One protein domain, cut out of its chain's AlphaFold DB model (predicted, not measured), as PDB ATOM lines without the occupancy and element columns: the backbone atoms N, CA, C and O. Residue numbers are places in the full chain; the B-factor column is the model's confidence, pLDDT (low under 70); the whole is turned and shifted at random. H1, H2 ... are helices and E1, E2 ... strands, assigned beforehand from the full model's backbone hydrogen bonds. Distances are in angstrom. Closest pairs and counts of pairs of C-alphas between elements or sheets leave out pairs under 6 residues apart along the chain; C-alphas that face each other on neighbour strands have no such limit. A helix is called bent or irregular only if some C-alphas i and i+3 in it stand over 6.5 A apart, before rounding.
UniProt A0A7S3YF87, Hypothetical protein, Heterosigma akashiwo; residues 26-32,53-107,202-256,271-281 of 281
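AT A GLANCE: This is residues 26 to 32, 53 to 107, 202 to 256 and 271 to 281 of the 281 residues of the protein "Hypothetical protein" of Heterosigma akashiwo (UniProt A0A7S3YF87). A small parallel sheet of three strands, E1, E2 and E3, has H2 over one face and H4 over the opposite face; H3 packs crosswise on H2. Past the E1 edge, a second parallel pair, E4 and E5, extends the row of strands as a separate two-stranded sheet, while H1 and H5 lie near the end where E1 begins. The 128 printed residues hold five named helices and five named strands, in the order H1 E1 H2 E2 H3 E3 H4 H5 E4 E5, a mixed class. The whole is compact, with a radius of gyration of the C-alphas of 15.3 A and spans of 43 by 34 by 28 A.

IN THESE COORDINATES: After residues 26 to 32 and a cut, H1 holds residues 53 to 57, with C-alpha 53 at (112.424, 68.490, 115.994). E1, residues 67 to 74, is 22.7 A long. H2, residues 77 to 93, is 22.3 A long; it is irregular, with C-alphas 82 and 85 7.9 A apart, and has a kink of 74 degrees near residue 84. E2, residues 99 to 105, is 20.2 A long. H3 is residues 202 to 211, E3 residues 214 to 216, H4 residues 221 to 230 and H5 residues 234 to 243. E4, residues 249 to 254, is 16.9 A long, and E5, residues 273 to 276, ends with C-alpha 276 at (122.036, 81.080, 102.818).

HOW THE PARTS SIT: The sheet runs E1, E2, E3. E1 and E2 are parallel at 11 degrees, with N 72 and O 102 2.9 A apart, within hydrogen-bond range. E2 and E3 are parallel at 40 degrees, with N 215 and O 103 2.8 A apart, also within range. In the E1, H2, E2 strand-helix-strand unit, two parallel neighbour strands with a helix between, the crossover is right-handed. H2 is on the sheet at a height of 9.2 A and runs along the strands over E2, at 18 degrees on the local plane; their closest C-alphas, of Val 90 and Phe 99, are 6.5 A apart. On the opposite face H4, at a height of 10.1 A, runs along E1 at 7 degrees on the local plane; the closest C-alphas, of His 69 and Val 228, are 7.3 A apart. H2 and H3 touch, closest at the C-alphas of Gly 88 and Arg 206, 4.3 A; their lines are only just about perpendicular, at 72 degrees. H1 is close to H2 but not clearly touching, with the C-alphas of Tyr 53 and Val 90 7.5 A apart. E1 and E4 are near each other. E4 and E5 are parallel at 15 degrees, with N 251 and O 273 2.8 A apart, within range. H4 and H5 are apart; the closest C-alphas of E1 and H5, of Arg 67 and Leu 235, are 7.8 A apart. Every O i to N i+4 pair is within hydrogen-bond range in H1, H3, H4 and H5, and 9 of 13 are in H2.

THE WHOLE: The C-alphas farthest apart, of Glu 107 and Gly 244, are 44.3 A apart. Residues 33 to 52, 108 to 201 and 257 to 270 are not printed, with C-alpha gaps of 13.4 A, 27.6 A and 22.5 A. Of the links printed whole, H1 to E1 is short and the others are tight. Mean pLDDT of the printed part is 89.5; residues 232 to 246 and 281, the chain's last, are under 70.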
ATOM      1  N   PHE A  26     121.598  68.224 107.067       92.06
ATOM      2  CA  PHE A  26     121.780  68.472 108.496       92.06
ATOM      3  C   PHE A  26     122.500  67.328 109.229       92.06
ATOM      4  O   PHE A  26     123.106  67.572 110.275       92.06
ATOM      5  N   GLY A  27     122.489  66.102 108.691       89.00
ATOM      6  CA  GLY A  27     123.197  64.959 109.278       89.00
ATOM      7  C   GLY A  27     124.718  65.132 109.269       89.00
ATOM      8  O   GLY A  27     125.429  64.571 110.104       89.00
ATOM      9  N   ALA A  28     125.217  65.990 108.379       88.62
ATOM     10  CA  ALA A  28     126.631  66.293 108.233       88.62
ATOM     11  C   ALA A  28     127.181  67.239 109.330       88.62
ATOM     12  O   ALA A  28     128.406  67.396 109.440       88.62
ATOM     13  N   TYR A  29     126.302  67.840 110.146       91.00
ATOM     14  CA  TYR A  29     126.615  68.855 111.162       91.00
ATOM     15  C   TYR A  29     126.290  68.359 112.573       91.00
ATOM     16  O   TYR A  29     125.351  68.805 113.229       91.00
ATOM     17  N   ALA A  30     127.094  67.410 113.049       87.12
ATOM     18  CA  ALA A  30     126.871  66.723 114.319       87.12
ATOM     19  C   ALA A  30     126.856  67.636 115.555       87.12
ATOM     20  O   ALA A  30     126.237  67.282 116.552       87.12
ATOM     21  N   ARG A  31     127.538  68.789 115.525       90.25
ATOM     22  CA  ARG A  31     127.672  69.655 116.705       90.25
ATOM     23  C   ARG A  31     126.483  70.592 116.848       90.25
ATOM     24  O   ARG A  31     125.726  70.477 117.807       90.25
ATOM     25  N   ALA A  32     126.307  71.512 115.907       93.56
ATOM     26  CA  ALA A  32     125.244  72.500 116.007       93.56
ATOM     27  C   ALA A  32     124.722  72.961 114.646       93.56
ATOM     28  O   ALA A  32     125.478  73.127 113.693       93.56
ATOM     29  N   TYR A  53     113.119  68.722 114.734       97.06
ATOM     30  CA  TYR A  53     112.424  68.490 115.994       97.06
ATOM     31  C   TYR A  53     111.593  67.201 115.970       97.06
ATOM     32  O   TYR A  53     111.698  66.394 116.893       97.06
ATOM     33  N   ALA A  54     110.832  66.945 114.902       96.06
ATOM     34  CA  ALA A  54     110.075  65.702 114.747       96.06
ATOM     35  C   ALA A  54     110.997  64.471 114.732       96.06
ATOM     36  O   ALA A  54     110.774  63.522 115.485       96.06
ATOM     37  N   LEU A  55     112.088  64.520 113.959       95.31
ATOM     38  CA  LEU A  55     113.095  63.456 113.932       95.31
ATOM     39  C   LEU A  55     113.723  63.231 115.312       95.31
ATOM     40  O   LEU A  55     113.956  62.087 115.698       95.31
ATOM     41  N   ALA A  56     113.984  64.293 116.078       94.62
ATOM     42  CA  ALA A  56     114.528  64.176 117.428       94.62
ATOM     43  C   ALA A  56     113.539  63.514 118.397       94.62
ATOM     44  O   ALA A  56     113.943  62.624 119.145       94.62
ATOM     45  N   ARG A  57     112.253  63.891 118.354       94.69
ATOM     46  CA  ARG A  57     111.195  63.265 119.173       94.69
ATOM     47  C   ARG A  57     111.036  61.778 118.882       94.69
ATOM     48  O   ARG A  57     110.756  61.002 119.789       94.69
ATOM     49  N   GLU A  58     111.237  61.384 117.631       94.75
ATOM     50  CA  GLU A  58     111.181  59.989 117.189       94.75
ATOM     51  C   GLU A  58     112.494  59.219 117.429       94.75
ATOM     52  O   GLU A  58     112.565  58.028 117.130       94.75
ATOM     53  N   GLY A  59     113.551  59.868 117.937       91.94
ATOM     54  CA  GLY A  59     114.869  59.249 118.117       91.94
ATOM     55  C   GLY A  59     115.603  58.944 116.802       91.94
ATOM     56  O   GLY A  59     116.495  58.101 116.771       91.94
ATOM     57  N   ARG A  60     115.225  59.616 115.708       92.12
ATOM     58  CA  ARG A  60     115.723  59.404 114.337       92.12
ATOM     59  C   ARG A  60     116.717  60.464 113.862       92.12
ATOM     60  O   ARG A  60     117.225  60.358 112.751       92.12
ATOM     61  N   LEU A  61     117.023  61.466 114.685       88.62
ATOM     62  CA  LEU A  61     117.994  62.524 114.374       88.62
ATOM     63  C   LEU A  61     119.457  62.069 114.580       88.62
ATOM     64  O   LEU A  61     120.275  62.841 115.071       88.62
ATOM     65  N   SER A  62     119.788  60.812 114.279       82.25
ATOM     66  CA  SER A  62     121.124  60.229 114.485       82.25
ATOM     67  C   SER A  62     121.632  59.594 113.180       82.25
ATOM     68  O   SER A  62     120.947  58.704 112.672       82.25
ATOM     69  N   PRO A  63     122.812  59.981 112.649       77.44
ATOM     70  CA  PRO A  63     123.684  61.065 113.109       77.44
ATOM     71  C   PRO A  63     123.077  62.426 112.738       77.44
ATOM     72  O   PRO A  63     122.747  62.672 111.585       77.44
ATOM     73  N   GLY A  64     122.886  63.308 113.708       86.62
ATOM     74  CA  GLY A  64     122.284  64.619 113.481       86.62
ATOM     75  C   GLY A  64     122.694  65.598 114.573       86.62
ATOM     76  O   GLY A  64     123.365  65.202 115.529       86.62
ATOM     77  N   PRO A  65     122.318  66.876 114.447       91.88
ATOM     78  CA  PRO A  65     122.878  67.942 115.266       91.88
ATOM     79  C   PRO A  65     122.592  67.748 116.754       91.88
ATOM     80  O   PRO A  65     121.438  67.544 117.148       91.88
ATOM     81  N   ALA A  66     123.629  67.852 117.588       91.31
ATOM     82  CA  ALA A  66     123.513  67.835 119.047       91.31
ATOM     83  C   ALA A  66     122.702  69.024 119.570       91.31
ATOM     84  O   ALA A  66     122.055  68.916 120.609       91.31
ATOM     85  N   ARG A  67     122.743  70.145 118.840       93.25
ATOM     86  CA  ARG A  67     121.997  71.370 119.124       93.25
ATOM     87  C   ARG A  67     121.396  71.972 117.862       93.25
ATOM     88  O   ARG A  67     122.066  72.083 116.839       93.25
ATOM     89  N   VAL A  68     120.153  72.421 117.964       96.44
ATOM     90  CA  VAL A  68     119.468  73.206 116.938       96.44
ATOM     91  C   VAL A  68     118.982  74.497 117.582       96.44
ATOM     92  O   VAL A  68     118.209  74.466 118.540       96.44
ATOM     93  N   HIS A  69     119.437  75.629 117.060       97.88
ATOM     94  CA  HIS A  69     119.088  76.943 117.579       97.88
ATOM     95  C   HIS A  69     118.401  77.779 116.505       97.88
ATOM     96  O   HIS A  69     118.942  77.913 115.412       97.88
ATOM     97  N   LEU A  70     117.233  78.349 116.798       98.56
ATOM     98  CA  LEU A  70     116.583  79.324 115.917       98.56
ATOM     99  C   LEU A  70     116.772  80.732 116.478       98.56
ATOM    100  O   LEU A  70     116.240  81.044 117.540       98.56
ATOM    101  N   VAL A  71     117.417  81.597 115.704       98.69
ATOM    102  CA  VAL A  71     117.390  83.050 115.883       98.69
ATOM    103  C   VAL A  71     116.389  83.614 114.887       98.69
ATOM    104  O   VAL A  71     116.586  83.492 113.679       98.69
ATOM    105  N   TRP A  72     115.316  84.246 115.358       98.56
ATOM    106  CA  TRP A  72     114.335  84.868 114.471       98.56
ATOM    107  C   TRP A  72     114.082  86.326 114.831       98.56
ATOM    108  O   TRP A  72     113.536  86.635 115.887       98.56
ATOM    109  N   ALA A  73     114.441  87.218 113.908       98.19
ATOM    110  CA  ALA A  73     114.142  88.640 113.982       98.19
ATOM    111  C   ALA A  73     113.002  89.002 113.022       98.19
ATOM    112  O   ALA A  73     113.086  88.763 111.816       98.19
ATOM    113  N   ALA A  74     111.940  89.616 113.533       97.31
ATOM    114  CA  ALA A  74     110.791  90.036 112.733       97.31
ATOM    115  C   ALA A  74     110.266  91.402 113.180       97.31
ATOM    116  O   ALA A  74     110.672  91.927 114.214       97.31
ATOM    117  N   ARG A  75     109.383  92.003 112.379       95.56
ATOM    118  CA  ARG A  75     108.625  93.203 112.758       95.56
ATOM    119  C   ARG A  75     107.175  92.806 112.989       95.56
ATOM    120  O   ARG A  75     106.586  92.178 112.113       95.56
ATOM    121  N   GLY A  76     106.625  93.190 114.133       91.25
ATOM    122  CA  GLY A  76     105.245  92.899 114.496       91.25
ATOM    123  C   GLY A  76     105.072  91.531 115.152       91.25
ATOM    124  O   GLY A  76     105.546  90.499 114.674       91.25
ATOM    125  N   GLU A  77     104.320  91.516 116.250       89.81
ATOM    126  CA  GLU A  77     104.046  90.302 117.028       89.81
ATOM    127  C   GLU A  77     103.230  89.256 116.261       89.81
ATOM    128  O   GLU A  77     103.327  88.055 116.530       89.81
ATOM    129  N   GLY A  78     102.421  89.707 115.298       92.44
ATOM    130  CA  GLY A  78     101.537  88.846 114.517       92.44
ATOM    131  C   GLY A  78     102.285  87.717 113.807       92.44
ATOM    132  O   GLY A  78     101.779  86.598 113.759       92.44
ATOM    133  N   LEU A  79     103.515  87.973 113.349       94.19
ATOM    134  CA  LEU A  79     104.336  86.956 112.697       94.19
ATOM    135  C   LEU A  79     104.649  85.796 113.648       94.19
ATOM    136  O   LEU A  79     104.440  84.642 113.280       94.19
ATOM    137  N   PHE A  80     105.059  86.070 114.890       96.12
ATOM    138  CA  PHE A  80     105.359  85.019 115.870       96.12
ATOM    139  C   PHE A  80     104.127  84.175 116.210       96.12
ATOM    140  O   PHE A  80     104.227  82.954 116.343       96.12
ATOM    141  N   ARG A  81     102.947  84.807 116.283       94.38
ATOM    142  CA  ARG A  81     101.679  84.113 116.564       94.38
ATOM    143  C   ARG A  81     101.319  83.091 115.489       94.38
ATOM    144  O   ARG A  81     100.820  82.023 115.836       94.38
ATOM    145  N   CYS A  82     101.623  83.356 114.217       94.38
ATOM    146  CA  CYS A  82     101.378  82.405 113.125       94.38
ATOM    147  C   CYS A  82     102.105  81.063 113.320       94.38
ATOM    148  O   CYS A  82     101.607  80.029 112.884       94.38
ATOM    149  N   PHE A  83     103.252  81.069 114.005       96.31
ATOM    150  CA  PHE A  83     104.064  79.874 114.252       96.31
ATOM    151  C   PHE A  83     104.007  79.392 115.708       96.31
ATOM    152  O   PHE A  83     104.637  78.391 116.056       96.31
ATOM    153  N   ALA A  84     103.207  80.048 116.553       95.75
ATOM    154  CA  ALA A  84     103.096  79.739 117.973       95.75
ATOM    155  C   ALA A  84     102.830  78.256 118.289       95.75
ATOM    156  O   ALA A  84     103.459  77.745 119.219       95.75
ATOM    157  N   PRO A  85     101.983  77.520 117.537       95.38
ATOM    158  CA  PRO A  85     101.754  76.109 117.825       95.38
ATOM    159  C   PRO A  85     103.023  75.255 117.781       95.38
ATOM    160  O   PRO A  85     103.136  74.346 118.594       95.38
ATOM    161  N   THR A  86     103.959  75.542 116.869       96.06
ATOM    162  CA  THR A  86     105.220  74.788 116.744       96.06
ATOM    163  C   THR A  86     106.303  75.374 117.647       96.06
ATOM    164  O   THR A  86     106.936  74.633 118.390       96.06
ATOM    165  N   LEU A  87     106.483  76.700 117.658       97.50
ATOM    166  CA  LEU A  87     107.489  77.344 118.513       97.50
ATOM    167  C   LEU A  87     107.228  77.069 120.000       97.50
ATOM    168  O   LEU A  87     108.162  76.801 120.747       97.50
ATOM    169  N   GLY A  88     105.961  77.065 120.422       96.88
ATOM    170  CA  GLY A  88     105.581  76.740 121.793       96.88
ATOM    171  C   GLY A  88     105.850  75.281 122.169       96.88
ATOM    172  O   GLY A  88     106.251  75.029 123.299       96.88
ATOM    173  N   GLU A  89     105.695  74.320 121.247       95.00
ATOM    174  CA  GLU A  89     106.121  72.928 121.497       95.00
ATOM    175  C   GLU A  89     107.624  72.853 121.738       95.00
ATOM    176  O   GLU A  89     108.070  72.302 122.743       95.00
ATOM    177  N   VAL A  90     108.400  73.475 120.848       96.50
ATOM    178  CA  VAL A  90     109.860  73.466 120.933       96.50
ATOM    179  C   VAL A  90     110.349  74.143 122.217       96.50
ATOM    180  O   VAL A  90     111.244  73.613 122.870       96.50
ATOM    181  N   LEU A  91     109.745  75.267 122.623       95.25
ATOM    182  CA  LEU A  91     110.092  75.971 123.865       95.25
ATOM    183  C   LEU A  91     109.773  75.163 125.123       95.25
ATOM    184  O   LEU A  91     110.563  75.179 126.064       95.25
ATOM    185  N   LEU A  92     108.611  74.508 125.161       93.25
ATOM    186  CA  LEU A  92     108.142  73.801 126.353       93.25
ATOM    187  C   LEU A  92     108.818  72.440 126.522       93.25
ATOM    188  O   LEU A  92     109.102  72.043 127.648       93.25
ATOM    189  N   GLU A  93     109.075  71.725 125.425       93.75
ATOM    190  CA  GLU A  93     109.716  70.413 125.493       93.75
ATOM    191  C   GLU A  93     111.245  70.531 125.487       93.75
ATOM    192  O   GLU A  93     111.896  69.836 126.266       93.75
ATOM    193  N   SER A  94     111.823  71.381 124.620       89.00
ATOM    194  CA  SER A  94     113.267  71.633 124.390       89.00
ATOM    195  C   SER A  94     114.160  70.396 124.135       89.00
ATOM    196  O   SER A  94     115.287  70.520 123.654       89.00
ATOM    197  N   LEU A  95     113.658  69.187 124.398       90.81
ATOM    198  CA  LEU A  95     114.314  67.884 124.319       90.81
ATOM    199  C   LEU A  95     115.672  67.877 125.028       90.81
ATOM    200  O   LEU A  95     116.696  67.547 124.436       90.81
ATOM    201  N   GLY A  96     115.670  68.284 126.301       87.88
ATOM    202  CA  GLY A  96     116.881  68.340 127.126       87.88
ATOM    203  C   GLY A  96     117.837  69.469 126.736       87.88
ATOM    204  O   GLY A  96     119.046  69.312 126.862       87.88
ATOM    205  N   GLY A  97     117.320  70.588 126.216       90.19
ATOM    206  CA  GLY A  97     118.145  71.711 125.757       90.19
ATOM    207  C   GLY A  97     118.698  71.546 124.341       90.19
ATOM    208  O   GLY A  97     119.425  72.419 123.871       90.19
ATOM    209  N   ARG A  98     118.352  70.455 123.640       92.69
ATOM    210  CA  ARG A  98     118.760  70.215 122.247       92.69
ATOM    211  C   ARG A  98     118.181  71.252 121.289       92.69
ATOM    212  O   ARG A  98     118.825  71.568 120.294       92.69
ATOM    213  N   PHE A  99     116.994  71.777 121.586       96.25
ATOM    214  CA  PHE A  99     116.354  72.830 120.806       96.25
ATOM    215  C   PHE A  99     116.174  74.093 121.641       96.25
ATOM    216  O   PHE A  99     115.599  74.055 122.733       96.25
ATOM    217  N   THR A 100     116.635  75.219 121.103       96.50
ATOM    218  CA  THR A 100     116.544  76.536 121.745       96.50
ATOM    219  C   THR A 100     116.124  77.596 120.733       96.50
ATOM    220  O   THR A 100     116.441  77.496 119.549       96.50
ATOM    221  N   LEU A 101     115.400  78.620 121.191       97.88
ATOM    222  CA  LEU A 101     114.910  79.709 120.344       97.88
ATOM    223  C   LEU A 101     115.268  81.065 120.960       97.88
ATOM    224  O   LEU A 101     115.069  81.257 122.162       97.88
ATOM    225  N   SER A 102     115.685  82.002 120.115       98.12
ATOM    226  CA  SER A 102     115.864  83.419 120.428       98.12
ATOM    227  C   SER A 102     115.009  84.243 119.460       98.12
ATOM    228  O   SER A 102     115.243  84.263 118.250       98.12
ATOM    229  N   LEU A 103     113.956  84.875 119.986       98.31
ATOM    230  CA  LEU A 103     112.931  85.572 119.205       98.31
ATOM    231  C   LEU A 103     113.035  87.081 119.442       98.31
ATOM    232  O   LEU A 103     113.038  87.510 120.592       98.31
ATOM    233  N   TYR A 104     113.081  87.881 118.375       98.19
ATOM    234  CA  TYR A 104     113.308  89.327 118.459       98.19
ATOM    235  C   TYR A 104     112.279  90.119 117.658       98.19
ATOM    236  O   TYR A 104     112.233  90.037 116.426       98.19
ATOM    237  N   ASN A 105     111.492  90.948 118.342       97.38
ATOM    238  CA  ASN A 105     110.679  91.967 117.696       97.38
ATOM    239  C   ASN A 105     111.512  93.243 117.489       97.38
ATOM    240  O   ASN A 105     111.915  93.926 118.430       97.38
ATOM    241  N   THR A 106     111.761  93.551 116.220       96.12
ATOM    242  CA  THR A 106     112.567  94.687 115.747       96.12
ATOM    243  C   THR A 106     111.733  95.916 115.397       96.12
ATOM    244  O   THR A 106     112.269  96.901 114.874       96.12
ATOM    245  N   GLU A 107     110.419  95.862 115.617       93.19
ATOM    246  CA  GLU A 107     109.565  97.034 115.503       93.19
ATOM    247  C   GLU A 107     110.087  98.107 116.462       93.19
ATOM    248  O   GLU A 107     110.330  97.846 117.642       93.19
ATOM    249  N   GLN A 202      95.600  74.470 124.940       88.12
ATOM    250  CA  GLN A 202      97.004  74.175 124.666       88.12
ATOM    251  C   GLN A 202      97.602  75.129 123.619       88.12
ATOM    252  O   GLN A 202      98.751  75.546 123.762       88.12
ATOM    253  N   ALA A 203      96.840  75.512 122.591       89.44
ATOM    254  CA  ALA A 203      97.274  76.498 121.603       89.44
ATOM    255  C   ALA A 203      97.478  77.888 122.229       89.44
ATOM    256  O   ALA A 203      98.485  78.538 121.944       89.44
ATOM    257  N   ALA A 204      96.576  78.313 123.119       91.62
ATOM    258  CA  ALA A 204      96.697  79.573 123.848       91.62
ATOM    259  C   ALA A 204      97.939  79.592 124.753       91.62
ATOM    260  O   ALA A 204      98.743  80.517 124.660       91.62
ATOM    261  N   ALA A 205      98.158  78.533 125.542       92.62
ATOM    262  CA  ALA A 205      99.337  78.414 126.406       92.62
ATOM    263  C   ALA A 205     100.655  78.457 125.610       92.62
ATOM    264  O   ALA A 205     101.633  79.070 126.034       92.62
ATOM    265  N   ARG A 206     100.688  77.843 124.420       94.56
ATOM    266  CA  ARG A 206     101.848  77.907 123.517       94.56
ATOM    267  C   ARG A 206     102.076  79.312 122.969       94.56
ATOM    268  O   ARG A 206     103.218  79.757 122.918       94.56
ATOM    269  N   ALA A 207     101.013  80.005 122.566       94.00
ATOM    270  CA  ALA A 207     101.106  81.385 122.102       94.00
ATOM    271  C   ALA A 207     101.608  82.326 123.202       94.00
ATOM    272  O   ALA A 207     102.466  83.163 122.932       94.00
ATOM    273  N   GLU A 208     101.139  82.142 124.433       94.94
ATOM    274  CA  GLU A 208     101.613  82.885 125.600       94.94
ATOM    275  C   GLU A 208     103.093  82.601 125.891       94.94
ATOM    276  O   GLU A 208     103.878  83.537 126.038       94.94
ATOM    277  N   ALA A 209     103.509  81.330 125.879       95.25
ATOM    278  CA  ALA A 209     104.909  80.949 126.077       95.25
ATOM    279  C   ALA A 209     105.842  81.557 125.015       95.25
ATOM    280  O   ALA A 209     106.955  81.977 125.334       95.25
ATOM    281  N   VAL A 210     105.386  81.630 123.761       96.94
ATOM    282  CA  VAL A 210     106.124  82.282 122.672       96.94
ATOM    283  C   VAL A 210     106.201  83.784 122.905       96.94
ATOM    284  O   VAL A 210     107.298  84.330 122.867       96.94
ATOM    285  N   ALA A 211     105.076  84.444 123.197       94.56
ATOM    286  CA  ALA A 211     105.034  85.884 123.450       94.56
ATOM    287  C   ALA A 211     105.952  86.290 124.615       94.56
ATOM    288  O   ALA A 211     106.728  87.232 124.484       94.56
ATOM    289  N   ALA A 212     105.951  85.519 125.708       94.94
ATOM    290  CA  ALA A 212     106.821  85.739 126.864       94.94
ATOM    291  C   ALA A 212     108.325  85.580 126.556       94.94
ATOM    292  O   ALA A 212     109.164  85.986 127.360       94.94
ATOM    293  N   ARG A 213     108.683  84.976 125.414       96.00
ATOM    294  CA  ARG A 213     110.069  84.780 124.962       96.00
ATOM    295  C   ARG A 213     110.523  85.762 123.889       96.00
ATOM    296  O   ARG A 213     111.697  85.722 123.526       96.00
ATOM    297  N   VAL A 214     109.647  86.634 123.392       97.06
ATOM    298  CA  VAL A 214     110.026  87.644 122.398       97.06
ATOM    299  C   VAL A 214     110.748  88.803 123.087       97.06
ATOM    300  O   VAL A 214     110.164  89.533 123.882       97.06
ATOM    301  N   ALA A 215     112.023  88.989 122.757       96.88
ATOM    302  CA  ALA A 215     112.808  90.146 123.160       96.88
ATOM    303  C   ALA A 215     112.566  91.331 122.212       96.88
ATOM    304  O   ALA A 215     112.284  91.154 121.027       96.88
ATOM    305  N   LEU A 216     112.710  92.557 122.718       96.12
ATOM    306  CA  LEU A 216     112.684  93.765 121.892       96.12
ATOM    307  C   LEU A 216     114.088  94.097 121.378       96.12
ATOM    308  O   LEU A 216     115.067  94.006 122.117       96.12
ATOM    309  N   GLY A 217     114.173  94.553 120.129       95.94
ATOM    310  CA  GLY A 217     115.413  95.022 119.514       95.94
ATOM    311  C   GLY A 217     115.980  94.062 118.473       95.94
ATOM    312  O   GLY A 217     115.278  93.212 117.932       95.94
ATOM    313  N   ARG A 218     117.256  94.261 118.128       96.38
ATOM    314  CA  ARG A 218     117.979  93.421 117.164       96.38
ATOM    315  C   ARG A 218     118.739  92.308 117.893       96.38
ATOM    316  O   ARG A 218     119.222  92.567 118.996       96.38
ATOM    317  N   PRO A 219     118.875  91.117 117.287       97.50
ATOM    318  CA  PRO A 219     119.733  90.074 117.834       97.50
ATOM    319  C   PRO A 219     121.197  90.530 117.853       97.50
ATOM    320  O   PRO A 219     121.649  91.204 116.930       97.50
ATOM    321  N   ASP A 220     121.937  90.123 118.883       97.88
ATOM    322  CA  ASP A 220     123.400  90.183 118.911       97.88
ATOM    323  C   ASP A 220     123.924  88.841 118.385       97.88
ATOM    324  O   ASP A 220     124.110  87.888 119.146       97.88
ATOM    325  N   LEU A 221     124.078  88.731 117.059       97.75
ATOM    326  CA  LEU A 221     124.379  87.448 116.415       97.75
ATOM    327  C   LEU A 221     125.690  86.838 116.904       97.75
ATOM    328  O   LEU A 221     125.792  85.615 116.979       97.75
ATOM    329  N   ARG A 222     126.670  87.662 117.285       96.75
ATOM    330  CA  ARG A 222     127.909  87.165 117.884       96.75
ATOM    331  C   ARG A 222     127.606  86.368 119.147       96.75
ATOM    332  O   ARG A 222     128.006  85.211 119.233       96.75
ATOM    333  N   LYS A 223     126.868  86.959 120.092       96.62
ATOM    334  CA  LYS A 223     126.521  86.291 121.355       96.62
ATOM    335  C   LYS A 223     125.695  85.030 121.140       96.62
ATOM    336  O   LYS A 223     125.970  84.021 121.785       96.62
ATOM    337  N   GLU A 224     124.717  85.070 120.235       96.50
ATOM    338  CA  GLU A 224     123.878  83.900 119.945       96.50
ATOM    339  C   GLU A 224     124.715  82.742 119.374       96.50
ATOM    340  O   GLU A 224     124.636  81.611 119.858       96.50
ATOM    341  N   LEU A 225     125.576  83.013 118.385       95.62
ATOM    342  CA  LEU A 225     126.416  81.984 117.765       95.62
ATOM    343  C   LEU A 225     127.494  81.467 118.734       95.62
ATOM    344  O   LEU A 225     127.697  80.254 118.834       95.62
ATOM    345  N   GLU A 226     128.156  82.354 119.480       93.88
ATOM    346  CA  GLU A 226     129.142  81.981 120.503       93.88
ATOM    347  C   GLU A 226     128.510  81.140 121.616       93.88
ATOM    348  O   GLU A 226     129.112  80.158 122.050       93.88
ATOM    349  N   GLY A 227     127.286  81.459 122.042       91.19
ATOM    350  CA  GLY A 227     126.560  80.686 123.049       91.19
ATOM    351  C   GLY A 227     126.273  79.254 122.595       91.19
ATOM    352  O   GLY A 227     126.464  78.304 123.360       91.19
ATOM    353  N   VAL A 228     125.880  79.074 121.331       88.38
ATOM    354  CA  VAL A 228     125.560  77.751 120.774       88.38
ATOM    355  C   VAL A 228     126.813  76.917 120.524       88.38
ATOM    356  O   VAL A 228     126.805  75.713 120.774       88.38
ATOM    357  N   VAL A 229     127.889  77.529 120.026       86.19
ATOM    358  CA  VAL A 229     129.136  76.814 119.709       86.19
ATOM    359  C   VAL A 229     129.971  76.589 120.968       86.19
ATOM    360  O   VAL A 229     130.559  75.521 121.132       86.19
ATOM    361  N   GLY A 230     130.032  77.572 121.862       79.44
ATOM    362  CA  GLY A 230     130.860  77.571 123.067       79.44
ATOM    363  C   GLY A 230     130.312  76.726 124.215       79.44
ATOM    364  O   GLY A 230     131.084  76.346 125.097       79.44
ATOM    365  N   GLY A 231     129.020  76.386 124.207       71.25
ATOM    366  CA  GLY A 231     128.450  75.461 125.181       71.25
ATOM    367  C   GLY A 231     129.138  74.103 125.078       71.25
ATOM    368  O   GLY A 231     128.869  73.369 124.139       71.25
ATOM    369  N   LYS A 232     130.038  73.779 126.015       58.16
ATOM    370  CA  LYS A 232     130.595  72.432 126.210       58.16
ATOM    371  C   LYS A 232     129.580  71.631 127.020       58.16
ATOM    372  O   LYS A 232     129.623  71.649 128.247       58.16
ATOM    373  N   GLY A 233     128.605  71.034 126.346       61.03
ATOM    374  CA  GLY A 233     127.578  70.220 126.996       61.03
ATOM    375  C   GLY A 233     127.851  68.729 126.828       61.03
ATOM    376  O   GLY A 233     128.448  68.325 125.838       61.03
ATOM    377  N   GLU A 234     127.330  67.907 127.740       63.81
ATOM    378  CA  GLU A 234     127.296  66.433 127.635       63.81
ATOM    379  C   GLU A 234     126.742  65.955 126.271       63.81
ATOM    380  O   GLU A 234     127.187  64.955 125.705       63.81
ATOM    381  N   LEU A 235     125.829  66.741 125.684       67.12
ATOM    382  CA  LEU A 235     125.272  66.526 124.345       67.12
ATOM    383  C   LEU A 235     126.333  66.539 123.230       67.12
ATOM    384  O   LEU A 235     126.185  65.807 122.252       67.12
ATOM    385  N   ASP A 236     127.397  67.337 123.361       66.19
ATOM    386  CA  ASP A 236     128.456  67.414 122.348       66.19
ATOM    387  C   ASP A 236     129.332  66.171 122.337       66.19
ATOM    388  O   ASP A 236     129.737  65.729 121.266       66.19
ATOM    389  N   GLU A 237     129.620  65.599 123.507       67.25
ATOM    390  CA  GLU A 237     130.439  64.391 123.609       67.25
ATOM    391  C   GLU A 237     129.698  63.185 123.029       67.25
ATOM    392  O   GLU A 237     130.264  62.441 122.226       67.25
ATOM    393  N   ALA A 238     128.409  63.035 123.354       69.19
ATOM    394  CA  ALA A 238     127.574  61.971 122.803       69.19
ATOM    395  C   ALA A 238     127.417  62.088 121.275       69.19
ATOM    396  O   ALA A 238     127.512  61.089 120.558       69.19
ATOM    397  N   ALA A 239     127.220  63.305 120.759       66.25
ATOM    398  CA  ALA A 239     127.095  63.537 119.324       66.25
ATOM    399  C   ALA A 239     128.430  63.379 118.578       66.25
ATOM    400  O   ALA A 239     128.464  62.770 117.508       66.25
ATOM    401  N   ALA A 240     129.539  63.867 119.141       65.00
ATOM    402  CA  ALA A 240     130.870  63.679 118.566       65.00
ATOM    403  C   ALA A 240     131.257  62.192 118.513       65.00
ATOM    404  O   ALA A 240     131.786  61.732 117.499       65.00
ATOM    405  N   ALA A 241     130.926  61.421 119.557       67.50
ATOM    406  CA  ALA A 241     131.141  59.976 119.586       67.50
ATOM    407  C   ALA A 241     130.320  59.237 118.515       67.50
ATOM    408  O   ALA A 241     130.828  58.308 117.889       67.50
ATOM    409  N   ALA A 242     129.079  59.666 118.261       66.12
ATOM    410  CA  ALA A 242     128.209  59.051 117.257       66.12
ATOM    411  C   ALA A 242     128.657  59.312 115.807       66.12
ATOM    412  O   ALA A 242     128.356  58.506 114.928       66.12
ATOM    413  N   VAL A 243     129.360  60.422 115.546       64.19
ATOM    414  CA  VAL A 243     129.761  60.837 114.185       64.19
ATOM    415  C   VAL A 243     131.254  60.613 113.902       64.19
ATOM    416  O   VAL A 243     131.707  60.787 112.775       64.19
ATOM    417  N   GLY A 244     132.029  60.145 114.886       59.56
ATOM    418  CA  GLY A 244     133.416  59.715 114.677       59.56
ATOM    419  C   GLY A 244     134.383  60.844 114.293       59.56
ATOM    420  O   GLY A 244     135.410  60.579 113.672       59.56
ATOM    421  N   GLY A 245     134.077  62.098 114.648       58.44
ATOM    422  CA  GLY A 245     134.902  63.262 114.311       58.44
ATOM    423  C   GLY A 245     134.537  64.529 115.090       58.44
ATOM    424  O   GLY A 245     133.542  64.567 115.814       58.44
ATOM    425  N   SER A 246     135.346  65.585 114.932       63.28
ATOM    426  CA  SER A 246     135.053  66.918 115.473       63.28
ATOM    427  C   SER A 246     133.754  67.426 114.848       63.28
ATOM    428  O   SER A 246     133.729  67.756 113.662       63.28
ATOM    429  N   GLY A 247     132.662  67.430 115.615       74.44
ATOM    430  CA  GLY A 247     131.348  67.776 115.085       74.44
ATOM    431  C   GLY A 247     131.366  69.140 114.390       74.44
ATOM    432  O   GLY A 247     131.770  70.144 114.983       74.44
ATOM    433  N   ARG A 248     130.954  69.159 113.119       90.19
ATOM    434  CA  ARG A 248     130.806  70.389 112.335       90.19
ATOM    435  C   ARG A 248     129.565  71.149 112.777       90.19
ATOM    436  O   ARG A 248     128.597  70.540 113.244       90.19
ATOM    437  N   SER A 249     129.603  72.460 112.578       94.38
ATOM    438  CA  SER A 249     128.482  73.352 112.842       94.38
ATOM    439  C   SER A 249     128.093  74.123 111.584       94.38
ATOM    440  O   SER A 249     128.970  74.512 110.812       94.38
ATOM    441  N   LEU A 250     126.793  74.357 111.412       96.44
ATOM    442  CA  LEU A 250     126.209  75.109 110.301       96.44
ATOM    443  C   LEU A 250     125.481  76.347 110.815       96.44
ATOM    444  O   LEU A 250     124.698  76.257 111.759       96.44
ATOM    445  N   VAL A 251     125.661  77.470 110.128       98.06
ATOM    446  CA  VAL A 251     124.762  78.624 110.176       98.06
ATOM    447  C   VAL A 251     123.966  78.651 108.874       98.06
ATOM    448  O   VAL A 251     124.542  78.803 107.798       98.06
ATOM    449  N   PHE A 252     122.648  78.496 108.965       97.88
ATOM    450  CA  PHE A 252     121.728  78.559 107.834       97.88
ATOM    451  C   PHE A 252     120.842  79.800 107.954       97.88
ATOM    452  O   PHE A 252     120.003  79.885 108.851       97.88
ATOM    453  N   ALA A 253     121.037  80.773 107.063       98.06
ATOM    454  CA  ALA A 253     120.370  82.067 107.125       98.06
ATOM    455  C   ALA A 253     119.385  82.309 105.969       98.06
ATOM    456  O   ALA A 253     119.658  81.973 104.817       98.06
ATOM    457  N   CYS A 254     118.264  82.966 106.266       97.50
ATOM    458  CA  CYS A 254     117.315  83.458 105.270       97.50
ATOM    459  C   CYS A 254     116.635  84.739 105.774       97.50
ATOM    460  O   CYS A 254     116.009  84.754 106.836       97.50
ATOM    461  N   GLY A 255     116.753  85.838 105.028       96.69
ATOM    462  CA  GLY A 255     116.193  87.126 105.437       96.69
ATOM    463  C   GLY A 255     116.799  88.320 104.697       96.69
ATOM    464  O   GLY A 255     117.433  88.141 103.660       96.69
ATOM    465  N   PRO A 256     116.614  89.546 105.225       95.88
ATOM    466  CA  PRO A 256     117.194  90.759 104.655       95.88
ATOM    467  C   PRO A 256     118.718  90.675 104.547       95.88
ATOM    468  O   PRO A 256     119.377  90.160 105.452       95.88
ATOM    469  N   GLY A 271     134.669  80.081 112.401       93.94
ATOM    470  CA  GLY A 271     135.023  78.870 111.654       93.94
ATOM    471  C   GLY A 271     133.843  77.915 111.432       93.94
ATOM    472  O   GLY A 271     134.037  76.699 111.381       93.94
ATOM    473  N   LEU A 272     132.621  78.444 111.348       94.62
ATOM    474  CA  LEU A 272     131.397  77.683 111.093       94.62
ATOM    475  C   LEU A 272     131.115  77.630 109.591       94.62
ATOM    476  O   LEU A 272     131.409  78.571 108.853       94.62
ATOM    477  N   GLU A 273     130.492  76.545 109.137       96.19
ATOM    478  CA  GLU A 273     129.998  76.482 107.766       96.19
ATOM    479  C   GLU A 273     128.785  77.407 107.621       96.19
ATOM    480  O   GLU A 273     127.976  77.530 108.544       96.19
ATOM    481  N   PHE A 274     128.654  78.070 106.475       97.38
ATOM    482  CA  PHE A 274     127.575  79.019 106.229       97.38
ATOM    483  C   PHE A 274     126.801  78.651 104.969       97.38
ATOM    484  O   PHE A 274     127.380  78.484 103.895       97.38
ATOM    485  N   HIS A 275     125.481  78.602 105.096       96.81
ATOM    486  CA  HIS A 275     124.553  78.449 103.990       96.81
ATOM    487  C   HIS A 275     123.500  79.559 104.049       96.81
ATOM    488  O   HIS A 275     123.046  79.946 105.127       96.81
ATOM    489  N   SER A 276     123.100  80.082 102.894       96.25
ATOM    490  CA  SER A 276     122.036  81.080 102.818       96.25
ATOM    491  C   SER A 276     121.070  80.765 101.697       96.25
ATOM    492  O   SER A 276     121.509  80.479 100.584       96.25
ATOM    493  N   GLU A 277     119.783  80.926 101.974       92.81
ATOM    494  CA  GLU A 277     118.734  80.918 100.960       92.81
ATOM    495  C   GLU A 277     118.189  82.330 100.753       92.81
ATOM    496  O   GLU A 277     117.878  83.050 101.708       92.81
ATOM    497  N   SER A 278     118.041  82.702  99.484       87.25
ATOM    498  CA  SER A 278     117.422  83.955  99.067       87.25
ATOM    499  C   SER A 278     116.155  83.645  98.287       87.25
ATOM    500  O   SER A 278     116.198  82.939  97.282       87.25
ATOM    501  N   PHE A 279     115.040  84.225  98.720       76.19
ATOM    502  CA  PHE A 279     113.801  84.233  97.958       76.19
ATOM    503  C   PHE A 279     113.694  85.599  97.298       76.19
ATOM    504  O   PHE A 279     113.482  86.605  97.973       76.19
ATOM    505  N   LEU A 280     113.921  85.631  95.987       70.88
ATOM    506  CA  LEU A 280     113.630  86.811  95.186       70.88
ATOM    507  C   LEU A 280     112.104  86.903  95.085       70.88
ATOM    508  O   LEU A 280     111.482  86.072  94.423       70.88
ATOM    509  N   LEU A 281     111.524  87.848  95.826       55.38
ATOM    510  CA  LEU A 281     110.150  88.302  95.622       55.38
ATOM    511  C   LEU A 281     110.100  89.332  94.495       55.38
ATOM    512  O   LEU A 281     111.056  90.138  94.405       55.38
TER     513      LEU A 281